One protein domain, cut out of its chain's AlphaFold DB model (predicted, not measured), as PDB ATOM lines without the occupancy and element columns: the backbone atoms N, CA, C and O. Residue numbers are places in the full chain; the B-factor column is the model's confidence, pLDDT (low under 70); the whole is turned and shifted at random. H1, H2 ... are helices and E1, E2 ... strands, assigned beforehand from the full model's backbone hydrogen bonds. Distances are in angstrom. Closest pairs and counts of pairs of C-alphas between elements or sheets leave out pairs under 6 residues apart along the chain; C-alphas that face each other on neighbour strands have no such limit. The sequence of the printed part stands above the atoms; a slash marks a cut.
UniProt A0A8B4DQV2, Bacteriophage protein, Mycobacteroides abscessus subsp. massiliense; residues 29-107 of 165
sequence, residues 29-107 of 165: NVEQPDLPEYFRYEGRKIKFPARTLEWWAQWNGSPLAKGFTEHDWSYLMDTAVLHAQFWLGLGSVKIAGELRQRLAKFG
ATOM      1  N   ASN A  29     201.115 229.969 115.402       78.06
ATOM      2  CA  ASN A  29     200.316 230.273 114.221       78.06
ATOM      3  C   ASN A  29     201.253 230.459 113.017       78.06
ATOM      4  O   ASN A  29     202.040 231.403 113.004       78.06
ATOM      5  N   VAL A  30     201.182 229.557 112.035       88.56
ATOM      6  CA  VAL A  30     202.015 229.598 110.825       88.56
ATOM      7  C   VAL A  30     201.164 230.037 109.638       88.56
ATOM      8  O   VAL A  30     200.168 229.391 109.305       88.56
ATOM      9  N   GLU A  31     201.568 231.130 108.992       91.19
ATOM     10  CA  GLU A  31     200.928 231.619 107.768       91.19
ATOM     11  C   GLU A  31     201.173 230.678 106.583       91.19
ATOM     12  O   GLU A  31     202.150 229.925 106.550       91.19
ATOM     13  N   GLN A  32     200.277 230.718 105.595       94.50
ATOM     14  CA  GLN A  32     200.437 229.937 104.374       94.50
ATOM     15  C   GLN A  32     201.689 230.398 103.611       94.50
ATOM     16  O   GLN A  32     201.769 231.573 103.251       94.50
ATOM     17  N   PRO A  33     202.631 229.495 103.291       95.06
ATOM     18  CA  PRO A  33     203.788 229.863 102.495       95.06
ATOM     19  C   PRO A  33     203.415 230.068 101.023       95.06
ATOM     20  O   PRO A  33     202.471 229.464 100.495       95.06
ATOM     21  N   ASP A  34     204.213 230.877 100.331       95.06
ATOM     22  CA  ASP A  34     204.122 230.996  98.882       95.06
ATOM     23  C   ASP A  34     204.486 229.673  98.207       95.06
ATOM     24  O   ASP A  34     205.423 228.970  98.600       95.06
ATOM     25  N   LEU A  35     203.747 229.340  97.149       94.62
ATOM     26  CA  LEU A  35     204.079 228.180  96.341       94.62
ATOM     27  C   LEU A  35     205.319 228.498  95.487       94.62
ATOM     28  O   LEU A  35     205.369 229.562  94.864       94.62
ATOM     29  N   PRO A  36     206.301 227.583  95.385       95.06
ATOM     30  CA  PRO A  36     207.427 227.751  94.479       95.06
ATOM     31  C   PRO A  36     206.959 227.985  93.042       95.06
ATOM     32  O   PRO A  36     205.970 227.408  92.599       95.06
ATOM     33  N   GLU A  37     207.707 228.770  92.266       94.88
ATOM     34  CA  GLU A  37     207.326 229.078  90.879       94.88
ATOM     35  C   GLU A  37     207.294 227.823  89.981       94.88
ATOM     36  O   GLU A  37     206.476 227.707  89.061       94.88
ATOM     37  N   TYR A  38     208.160 226.848  90.278       96.62
ATOM     38  CA  TYR A  38     208.293 225.601  89.532       96.62
ATOM     39  C   TYR A  38     208.359 224.398  90.469       96.62
ATOM     40  O   TYR A  38     208.994 224.453  91.522       96.62
ATOM     41  N   PHE A  39     207.819 223.270  90.017       95.88
ATOM     42  CA  PHE A  39     208.076 221.958  90.604       95.88
ATOM     43  C   PHE A  39     208.967 221.120  89.688       95.88
ATOM     44  O   PHE A  39     209.088 221.385  88.488       95.88
ATOM     45  N   ARG A  40     209.623 220.104  90.254       94.88
ATOM     46  CA  ARG A  40     210.427 219.155  89.477       94.88
ATOM     47  C   ARG A  40     209.591 217.940  89.087       94.88
ATOM     48  O   ARG A  40     208.935 217.348  89.937       94.88
ATOM     49  N   TYR A  41     209.674 217.539  87.825       93.75
ATOM     50  CA  TYR A  41     209.077 216.308  87.309       93.75
ATOM     51  C   TYR A  41     209.994 215.716  86.238       93.75
ATOM     52  O   TYR A  41     210.386 216.424  85.312       93.75
ATOM     53  N   GLU A  42     210.394 214.451  86.404       92.44
ATOM     54  CA  GLU A  42     211.299 213.739  85.479       92.44
ATOM     55  C   GLU A  42     212.553 214.559  85.094       92.44
ATOM     56  O   GLU A  42     212.945 214.663  83.934       92.44
ATOM     57  N   GLY A  43     213.168 215.212  86.086       93.25
ATOM     58  CA  GLY A  43     214.373 216.032  85.904       93.25
ATOM     59  C   GLY A  43     214.141 217.423  85.299       93.25
ATOM     60  O   GLY A  43     215.080 218.215  85.230       93.25
ATOM     61  N   ARG A  44     212.908 217.769  84.915       93.56
ATOM     62  CA  ARG A  44     212.544 219.078  84.349       93.56
ATOM     63  C   ARG A  44     211.893 219.971  85.397       93.56
ATOM     64  O   ARG A  44     211.219 219.483  86.302       93.56
ATOM     65  N   LYS A  45     212.078 221.287  85.262       96.69
ATOM     66  CA  LYS A  45     211.319 222.297  86.014       96.69
ATOM     67  C   LYS A  45     210.048 222.625  85.236       96.69
ATOM     68  O   LYS A  45     210.135 223.047  84.087       96.69
ATOM     69  N   ILE A  46     208.892 222.416  85.850       96.50
ATOM     70  CA  ILE A  46     207.577 222.667  85.258       96.50
ATOM     71  C   ILE A  46     206.878 223.735  86.090       96.50
ATOM     72  O   ILE A  46     206.912 223.690  87.319       96.50
ATOM     73  N   LYS A  47     206.265 224.714  85.422       97.06
ATOM     74  CA  LYS A  47     205.500 225.767  86.093       97.06
ATOM     75  C   LYS A  47     204.186 225.197  86.620       97.06
ATOM     76  O   LYS A  47     203.544 224.395  85.941       97.06
ATOM     77  N   PHE A  48     203.765 225.627  87.805       97.56
ATOM     78  CA  PHE A  48     202.444 225.262  88.306       97.56
ATOM     79  C   PHE A  48     201.339 225.790  87.375       97.56
ATOM     80  O   PHE A  48     201.385 226.958  86.975       97.56
ATOM     81  N   PRO A  49     200.337 224.965  87.017       97.19
ATOM     82  CA  PRO A  49     199.205 225.438  86.233       97.19
ATOM     83  C   PRO A  49     198.363 226.406  87.070       97.19
ATOM     84  O   PRO A  49     198.267 226.255  88.291       97.19
ATOM     85  N   ALA A  50     197.688 227.352  86.407       97.38
ATOM     86  CA  ALA A  50     196.826 228.343  87.064       97.38
ATOM     87  C   ALA A  50     195.825 227.692  88.031       97.38
ATOM     88  O   ALA A  50     195.666 228.137  89.163       97.38
ATOM     89  N   ARG A  51     195.259 226.546  87.638       97.00
ATOM     90  CA  ARG A  51     194.323 225.783  88.464       97.00
ATOM     91  C   ARG A  51     194.907 225.310  89.799       97.00
ATOM     92  O   ARG A  51     194.180 225.232  90.784       97.00
ATOM     93  N   THR A  52     196.200 224.989  89.854       97.56
ATOM     94  CA  THR A  52     196.868 224.623  91.115       97.56
ATOM     95  C   THR A  52     197.155 225.849  91.970       97.56
ATOM     96  O   THR A  52     197.029 225.759  93.184       97.56
ATOM     97  N   LEU A  53     197.484 226.993  91.365       96.81
ATOM     98  CA  LEU A  53     197.673 228.247  92.102       96.81
ATOM     99  C   LEU A  53     196.357 228.724  92.733       96.81
ATOM    100  O   LEU A  53     196.328 229.060  93.912       96.81
ATOM    101  N   GLU A  54     195.254 228.663  91.982       96.19
ATOM    102  CA  GLU A  54     193.903 228.923  92.497       96.19
ATOM    103  C   GLU A  54     193.551 227.987  93.657       96.19
ATOM    104  O   GLU A  54     193.030 228.425  94.679       96.19
ATOM    105  N   TRP A  55     193.833 226.690  93.502       96.19
ATOM    106  CA  TRP A  55     193.600 225.697  94.548       96.19
ATOM    107  C   TRP A  55     194.465 225.954  95.791       96.19
ATOM    108  O   TRP A  55     193.969 225.836  96.908       96.19
ATOM    109  N   TRP A  56     195.728 226.348  95.618       96.69
ATOM    110  CA  TRP A  56     196.610 226.717  96.724       96.69
ATOM    111  C   TRP A  56     196.044 227.916  97.486       96.69
ATOM    112  O   TRP A  56     195.874 227.846  98.701       96.69
ATOM    113  N   ALA A  57     195.653 228.977  96.777       95.00
ATOM    114  CA  ALA A  57     195.101 230.189  97.378       95.00
ATOM    115  C   ALA A  57     193.794 229.950  98.163       95.00
ATOM    116  O   ALA A  57     193.522 230.657  99.132       95.00
ATOM    117  N   GLN A  58     192.995 228.939  97.796       94.06
ATOM    118  CA  GLN A  58     191.771 228.581  98.529       94.06
ATOM    119  C   GLN A  58     192.037 228.129  99.970       94.06
ATOM    120  O   GLN A  58     191.154 228.270 100.818       94.06
ATOM    121  N   TRP A  59     193.231 227.611 100.274       93.94
ATOM    122  CA  TRP A  59     193.580 227.230 101.642       93.94
ATOM    123  C   TRP A  59     193.685 228.434 102.578       93.94
ATOM    124  O   TRP A  59     193.238 228.319 103.716       93.94
ATOM    125  N   ASN A  60     194.153 229.592 102.099       86.44
ATOM    126  CA  ASN A  60     194.310 230.801 102.916       86.44
ATOM    127  C   ASN A  60     192.985 231.257 103.547       86.44
ATOM    128  O   ASN A  60     192.905 231.612 104.718       86.44
ATOM    129  N   GLY A  61     191.909 231.224 102.756       79.94
ATOM    130  CA  GLY A  61     190.572 231.626 103.199       79.94
ATOM    131  C   GLY A  61     189.802 230.526 103.929       79.94
ATOM    132  O   GLY A  61     188.677 230.753 104.376       79.94
ATOM    133  N   SER A  62     190.360 229.317 104.020       88.00
ATOM    134  CA  SER A  62     189.630 228.165 104.526       88.00
ATOM    135  C   SER A  62     189.674 228.105 106.054       88.00
ATOM    136  O   SER A  62     190.756 228.063 106.640       88.00
ATOM    137  N   PRO A  63     188.522 227.968 106.738       88.06
ATOM    138  CA  PRO A  63     188.511 227.707 108.176       88.06
ATOM    139  C   PRO A  63     189.199 226.383 108.542       88.06
ATOM    140  O   PRO A  63     189.566 226.204 109.698       88.06
ATOM    141  N   LEU A  64     189.392 225.473 107.577       89.81
ATOM    142  CA  LEU A  64     190.108 224.211 107.779       89.81
ATOM    143  C   LEU A  64     191.611 224.402 107.983       89.81
ATOM    144  O   LEU A  64     192.222 223.538 108.596       89.81
ATOM    145  N   ALA A  65     192.194 225.499 107.488       91.06
ATOM    146  CA  ALA A  65     193.623 225.776 107.622       91.06
ATOM    147  C   ALA A  65     193.994 226.416 108.970       91.06
ATOM    148  O   ALA A  65     195.171 226.591 109.281       91.06
ATOM    149  N   LYS A  66     192.998 226.774 109.795       87.25
ATOM    150  CA  LYS A  66     193.242 227.363 111.115       87.25
ATOM    151  C   LYS A  66     193.981 226.363 112.006       87.25
ATOM    152  O   LYS A  66     193.465 225.285 112.288       87.25
ATOM    153  N   GLY A  67     195.158 226.760 112.485       86.00
ATOM    154  CA  GLY A  67     196.006 225.923 113.338       86.00
ATOM    155  C   GLY A  67     196.904 224.950 112.576       86.00
ATOM    156  O   GLY A  67     197.483 224.064 113.202       86.00
ATOM    157  N   PHE A  68     197.028 225.095 111.253       91.88
ATOM    158  CA  PHE A  68     198.040 224.365 110.498       91.88
ATOM    159  C   PHE A  68     199.444 224.718 110.969       91.88
ATOM    160  O   PHE A  68     199.780 225.869 111.249       91.88
ATOM    161  N   THR A  69     200.262 223.680 111.036       92.50
ATOM    162  CA  THR A  69     201.685 223.762 111.323       92.50
ATOM    163  C   THR A  69     202.475 223.901 110.026       92.50
ATOM    164  O   THR A  69     201.978 223.644 108.928       92.50
ATOM    165  N   GLU A  70     203.764 224.206 110.144       92.56
ATOM    166  CA  GLU A  70     204.699 224.151 109.015       92.56
ATOM    167  C   GLU A  70     204.713 222.773 108.321       92.56
ATOM    168  O   GLU A  70     204.866 222.686 107.100       92.56
ATOM    169  N   HIS A  71     204.489 221.690 109.072       93.94
ATOM    170  CA  HIS A  71     204.438 220.336 108.519       93.94
ATOM    171  C   HIS A  71     203.177 220.117 107.679       93.94
ATOM    172  O   HIS A  71     203.248 219.470 106.634       93.94
ATOM    173  N   ASP A  72     202.042 220.679 108.096       94.88
ATOM    174  CA  ASP A  72     200.791 220.609 107.337       94.88
ATOM    175  C   ASP A  72     200.921 221.368 106.014       94.88
ATOM    176  O   ASP A  72     200.561 220.846 104.956       94.88
ATOM    177  N   TRP A  73     201.527 222.560 106.050       95.81
ATOM    178  CA  TRP A  73     201.821 223.341 104.849       95.81
ATOM    179  C   TRP A  73     202.805 222.637 103.917       95.81
ATOM    180  O   TRP A  73     202.554 222.553 102.714       95.81
ATOM    181  N   SER A  74     203.878 222.066 104.464       95.94
ATOM    182  CA  SER A  74     204.844 221.273 103.695       95.94
ATOM    183  C   SER A  74     204.167 220.073 103.023       95.94
ATOM    184  O   SER A  74     204.356 219.823 101.832       95.94
ATOM    185  N   TYR A  75     203.290 219.374 103.748       96.94
ATOM    186  CA  TYR A  75     202.529 218.249 103.209       96.94
ATOM    187  C   TYR A  75     201.545 218.674 102.107       96.94
ATOM    188  O   TYR A  75     201.374 217.978 101.096       96.94
ATOM    189  N   LEU A  76     200.884 219.823 102.269       97.00
ATOM    190  CA  LEU A  76     200.018 220.382 101.235       97.00
ATOM    191  C   LEU A  76     200.813 220.853 100.017       97.00
ATOM    192  O   LEU A  76     200.319 220.709  98.901       97.00
ATOM    193  N   MET A  77     202.042 221.336 100.189       97.00
ATOM    194  CA  MET A  77     202.917 221.713  99.080       97.00
ATOM    195  C   MET A  77     203.333 220.492  98.245       97.00
ATOM    196  O   MET A  77     203.219 220.522  97.017       97.00
ATOM    197  N   ASP A  78     203.670 219.365  98.878       96.75
ATOM    198  CA  ASP A  78     203.857 218.089  98.168       96.75
ATOM    199  C   ASP A  78     202.571 217.644  97.453       96.75
ATOM    200  O   ASP A  78     202.589 217.086  96.353       96.75
ATOM    201  N   THR A  79     201.418 217.909  98.068       97.62
ATOM    202  CA  THR A  79     200.108 217.625  97.471       97.62
ATOM    203  C   THR A  79     199.818 218.541  96.275       97.62
ATOM    204  O   THR A  79     199.220 218.086  95.300       97.62
ATOM    205  N   ALA A  80     200.306 219.785  96.283       97.69
ATOM    206  CA  ALA A  80     200.213 220.723  95.165       97.69
ATOM    207  C   ALA A  80     200.918 220.180  93.920       97.69
ATOM    208  O   ALA A  80     200.411 220.318  92.805       97.69
ATOM    209  N   VAL A  81     202.062 219.515  94.102       96.88
ATOM    210  CA  VAL A  81     202.798 218.862  93.013       96.88
ATOM    211  C   VAL A  81     201.958 217.751  92.379       96.88
ATOM    212  O   VAL A  81     201.858 217.683  91.156       96.88
ATOM    213  N   LEU A  82     201.292 216.919  93.186       96.75
ATOM    214  CA  LEU A  82     200.387 215.878  92.679       96.75
ATOM    215  C   LEU A  82     199.151 216.467  91.992       96.75
ATOM    216  O   LEU A  82     198.733 215.976  90.945       96.75
ATOM    217  N   HIS A  83     198.587 217.537  92.552       97.06
ATOM    218  CA  HIS A  83     197.479 218.267  91.944       97.06
ATOM    219  C   HIS A  83     197.885 218.826  90.571       97.06
ATOM    220  O   HIS A  83     197.172 218.634  89.590       97.06
ATOM    221  N   ALA A  84     199.063 219.449  90.469       97.19
ATOM    222  CA  ALA A  84     199.602 219.953  89.209       97.19
ATOM    223  C   ALA A  84     199.833 218.841  88.183       97.19
ATOM    224  O   ALA A  84     199.426 218.994  87.033       97.19
ATOM    225  N   GLN A  85     200.433 217.720  88.593       96.12
ATOM    226  CA  GLN A  85     200.626 216.563  87.719       96.12
ATOM    227  C   GLN A  85     199.290 216.048  87.175       96.12
ATOM    228  O   GLN A  85     199.148 215.887  85.967       96.12
ATOM    229  N   PHE A  86     198.285 215.890  88.043       95.50
ATOM    230  CA  PHE A  86     196.950 215.457  87.639       95.50
ATOM    231  C   PHE A  86     196.318 216.400  86.603       95.50
ATOM    232  O   PHE A  86     195.857 215.941  85.561       95.50
ATOM    233  N   TRP A  87     196.338 217.714  86.850       94.88
ATOM    234  CA  TRP A  87     195.740 218.702  85.942       94.88
ATOM    235  C   TRP A  87     196.478 218.856  84.615       94.88
ATOM    236  O   TRP A  87     195.850 219.140  83.600       94.88
ATOM    237  N   LEU A  88     197.798 218.673  84.611       94.69
ATOM    238  CA  LEU A  88     198.608 218.703  83.393       94.69
ATOM    239  C   LEU A  88     198.582 217.370  82.627       94.69
ATOM    240  O   LEU A  88     199.197 217.275  81.568       94.69
ATOM    241  N   GLY A  89     197.911 216.337  83.152       93.69
ATOM    242  CA  GLY A  89     197.934 214.993  82.571       93.69
ATOM    243  C   GLY A  89     199.314 214.329  82.639       93.69
ATOM    244  O   GLY A  89     199.619 213.454  81.833       93.69
ATOM    245  N   LEU A  90     200.161 214.756  83.579       88.94
ATOM    246  CA  LEU A  90     201.470 214.165  83.830       88.94
ATOM    247  C   LEU A  90     201.292 212.966  84.767       88.94
ATOM    248  O   LEU A  90     200.778 213.098  85.877       88.94
ATOM    249  N   GLY A  91     201.723 211.790  84.323       83.19
ATOM    250  CA  GLY A  91     201.664 210.560  85.108       83.19
ATOM    251  C   GLY A  91     200.364 209.761  84.955       83.19
ATOM    252  O   GLY A  91     199.612 209.890  83.992       83.19
ATOM    253  N   SER A  92     200.139 208.839  85.891       88.19
ATOM    254  CA  SER A  92     199.044 207.863  85.819       88.19
ATOM    255  C   SER A  92     197.762 208.376  86.478       88.19
ATOM    256  O   SER A  92     197.809 209.083  87.481       88.19
ATOM    257  N   VAL A  93     196.606 207.876  86.024       87.69
ATOM    258  CA  VAL A  93     195.286 208.066  86.666       87.69
ATOM    259  C   VAL A  93     195.304 207.715  88.167       87.69
ATOM    260  O   VAL A  93     194.528 208.263  88.947       87.69
ATOM    261  N   LYS A  94     196.242 206.864  88.610       90.69
ATOM    262  CA  LYS A  94     196.468 206.537  90.029       90.69
ATOM    263  C   LYS A  94     196.746 207.764  90.912       90.69
ATOM    264  O   LYS A  94     196.411 207.722  92.095       90.69
ATOM    265  N   ILE A  95     197.282 208.855  90.354       93.94
ATOM    266  CA  ILE A  95     197.526 210.116  91.077       93.94
ATOM    267  C   ILE A  95     196.227 210.663  91.677       93.94
ATOM    268  O   ILE A  95     196.238 211.145  92.806       93.94
ATOM    269  N   ALA A  96     195.088 210.512  90.991       93.62
ATOM    270  CA  ALA A  96     193.793 210.951  91.510       93.62
ATOM    271  C   ALA A  96     193.426 210.244  92.827       93.62
ATOM    272  O   ALA A  96     192.883 210.856  93.748       93.62
ATOM    273  N   GLY A  97     193.751 208.951  92.931       95.50
ATOM    274  CA  GLY A  97     193.500 208.150  94.127       95.50
ATOM    275  C   GLY A  97     194.348 208.586  95.320       95.50
ATOM    276  O   GLY A  97     193.839 208.622  96.440       95.50
ATOM    277  N   GLU A  98     195.612 208.937  95.086       95.81
ATOM    278  CA  GLU A  98     196.509 209.473  96.116       95.81
ATOM    279  C   GLU A  98     196.093 210.891  96.522       95.81
ATOM    280  O   GLU A  98     195.907 211.160  97.706       95.81
ATOM    281  N   LEU A  99     195.836 211.774  95.552       95.94
ATOM    282  CA  LEU A  99     195.371 213.141  95.797       95.94
ATOM    283  C   LEU A  99     194.121 213.147  96.687       95.94
ATOM    284  O   LEU A  99     194.074 213.859  97.690       95.94
ATOM    285  N   ARG A 100     193.142 212.282  96.389       95.25
ATOM    286  CA  ARG A 100     191.946 212.109  97.225       95.25
ATOM    287  C   ARG A 100     192.296 211.706  98.659       95.25
ATOM    288  O   ARG A 100     191.713 212.241  99.596       95.25
ATOM    289  N   GLN A 101     193.220 210.766  98.844       96.44
ATOM    290  CA  GLN A 101     193.621 210.296 100.174       96.44
ATOM    291  C   GLN A 101     194.336 211.376 100.985       96.44
ATOM    292  O   GLN A 101     194.103 211.476 102.190       96.44
ATOM    293  N   ARG A 102     195.171 212.194 100.337       97.06
ATOM    294  CA  ARG A 102     195.854 213.320 100.984       97.06
ATOM    295  C   ARG A 102     194.865 214.391 101.419       97.06
ATOM    296  O   ARG A 102     194.843 214.756 102.587       97.06
ATOM    297  N   LEU A 103     193.980 214.819 100.518       95.88
ATOM    298  CA  LEU A 103     192.966 215.840 100.806       95.88
ATOM    299  C   LEU A 103     191.951 215.388 101.867       95.88
ATOM    300  O   LEU A 103     191.485 216.203 102.664       95.88
ATOM    301  N   ALA A 104     191.660 214.088 101.941       96.31
ATOM    302  CA  ALA A 104     190.777 213.538 102.963       96.31
ATOM    303  C   ALA A 104     191.289 213.759 104.394       96.31
ATOM    304  O   ALA A 104     190.488 213.899 105.318       96.31
ATOM    305  N   LYS A 105     192.612 213.843 104.594       95.12
ATOM    306  CA  LYS A 105     193.212 214.120 105.912       95.12
ATOM    307  C   LYS A 105     192.870 215.513 106.437       95.12
ATOM    308  O   LYS A 105     192.865 215.705 107.645       95.12
ATOM    309  N   PHE A 106     192.534 216.438 105.541       94.81
ATOM    310  CA  PHE A 106     192.253 217.837 105.862       94.81
ATOM    311  C   PHE A 106     190.763 218.192 105.796       94.81
ATOM    312  O   PHE A 106     190.403 219.358 105.906       94.81
ATOM    313  N   GLY A 107     189.866 217.218 105.598       94.06
ATOM    314  CA  GLY A 107     188.425 217.496 105.607       94.06
ATOM    315  C   GLY A 107     187.926 218.258 104.375       94.06
ATOM    316  O   GLY A 107     186.957 219.015 104.460       94.06
TER     317      GLY A 107
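Overview. This is residues 29 to 107 of the 165 residues of the protein "Bacteriophage protein" of Mycobacteroides abscessus subsp. massiliense (UniProt A0A8B4DQV2). Three helices run alternately opposite ways, with the long H2 in the middle and H1 and H3 packed on it along two different sides, so placed that H1 and H3 stay apart from each other. A small two-stranded hairpin, E1 and E2, lies off the second half of H2, E1 being the nearer strand, and residues 29 to 37 lead to it as a stretch with no named element. The printed part has 79 residues, with two named strands and three named helices in the order E1, E2, H1, H2, H3; the sheet, E1 - E2, is antiparallel, and the class is mostly helix. The whole is compact, with a radius of gyration of the C-alphas of 12.5 A, and the C-alphas span 35 by 25 by 20 A.

Along the chain. Start at C-alpha 29 at (200.316, 230.273, 114.221) and read on to Tyr 38 at (208.293, 225.601, 89.532), where strand E1, residues 38 to 41, begins; it is 9.6 A long from first to last C-alpha. Strand E2, residues 44 to 47, follows and is 9.9 A long. Look next at helix H1, residues 50 to 60, which is 16.2 A long. Helix H2, residues 70 to 87, is the longest, at 25.3 A. Helix H3, residues 94 to 104, is 15.8 A long and ends at C-alpha 104 at (190.777, 213.538, 102.963).

Arrangement. Begin with the hairpin E1 and E2, antiparallel neighbours at 139 degrees between their directions. Look across it for N 39 and O 46, 2.9 A apart, and N 46 and O 39, 2.8 A apart, both within hydrogen-bond range. From E1, the closest C-alphas to H2 are those of Phe 39 and Val 81, 6.6 A apart, while E2 and H2 are apart. H1 and H2 form a helical hairpin: they touch, closest at the C-alphas of Thr 52 and Ala 84, 5.7 A, with a shallow tilt of 25 degrees, opposite ways. H2 touches H1 with its residues 80 to 87 alone. H2 and H3 form a second helical hairpin and touch, closest at the C-alphas of Phe 86 and Ile 95, 6.4 A. Their tilt is shallow at 34 degrees, only just short of steep, and they run opposite ways; here H2 uses residues 79 to 86 alone. In H2 and H3 every O i to N i+4 pair is within hydrogen-bond range; in H1, 5 of 7 are.

Size, cuts and confidence. The two C-alphas farthest apart are those of Asn 29 and Ser 92, 36.2 A. The printed part has no cut. The links E1 to E2 and E2 to H1 are tight, those from H1 to H2 and from H2 to H3 are short, and no link is long. Read the B-factor column for the model's confidence: the mean pLDDT of the printed part is 93.8, and no printed residue is under 70.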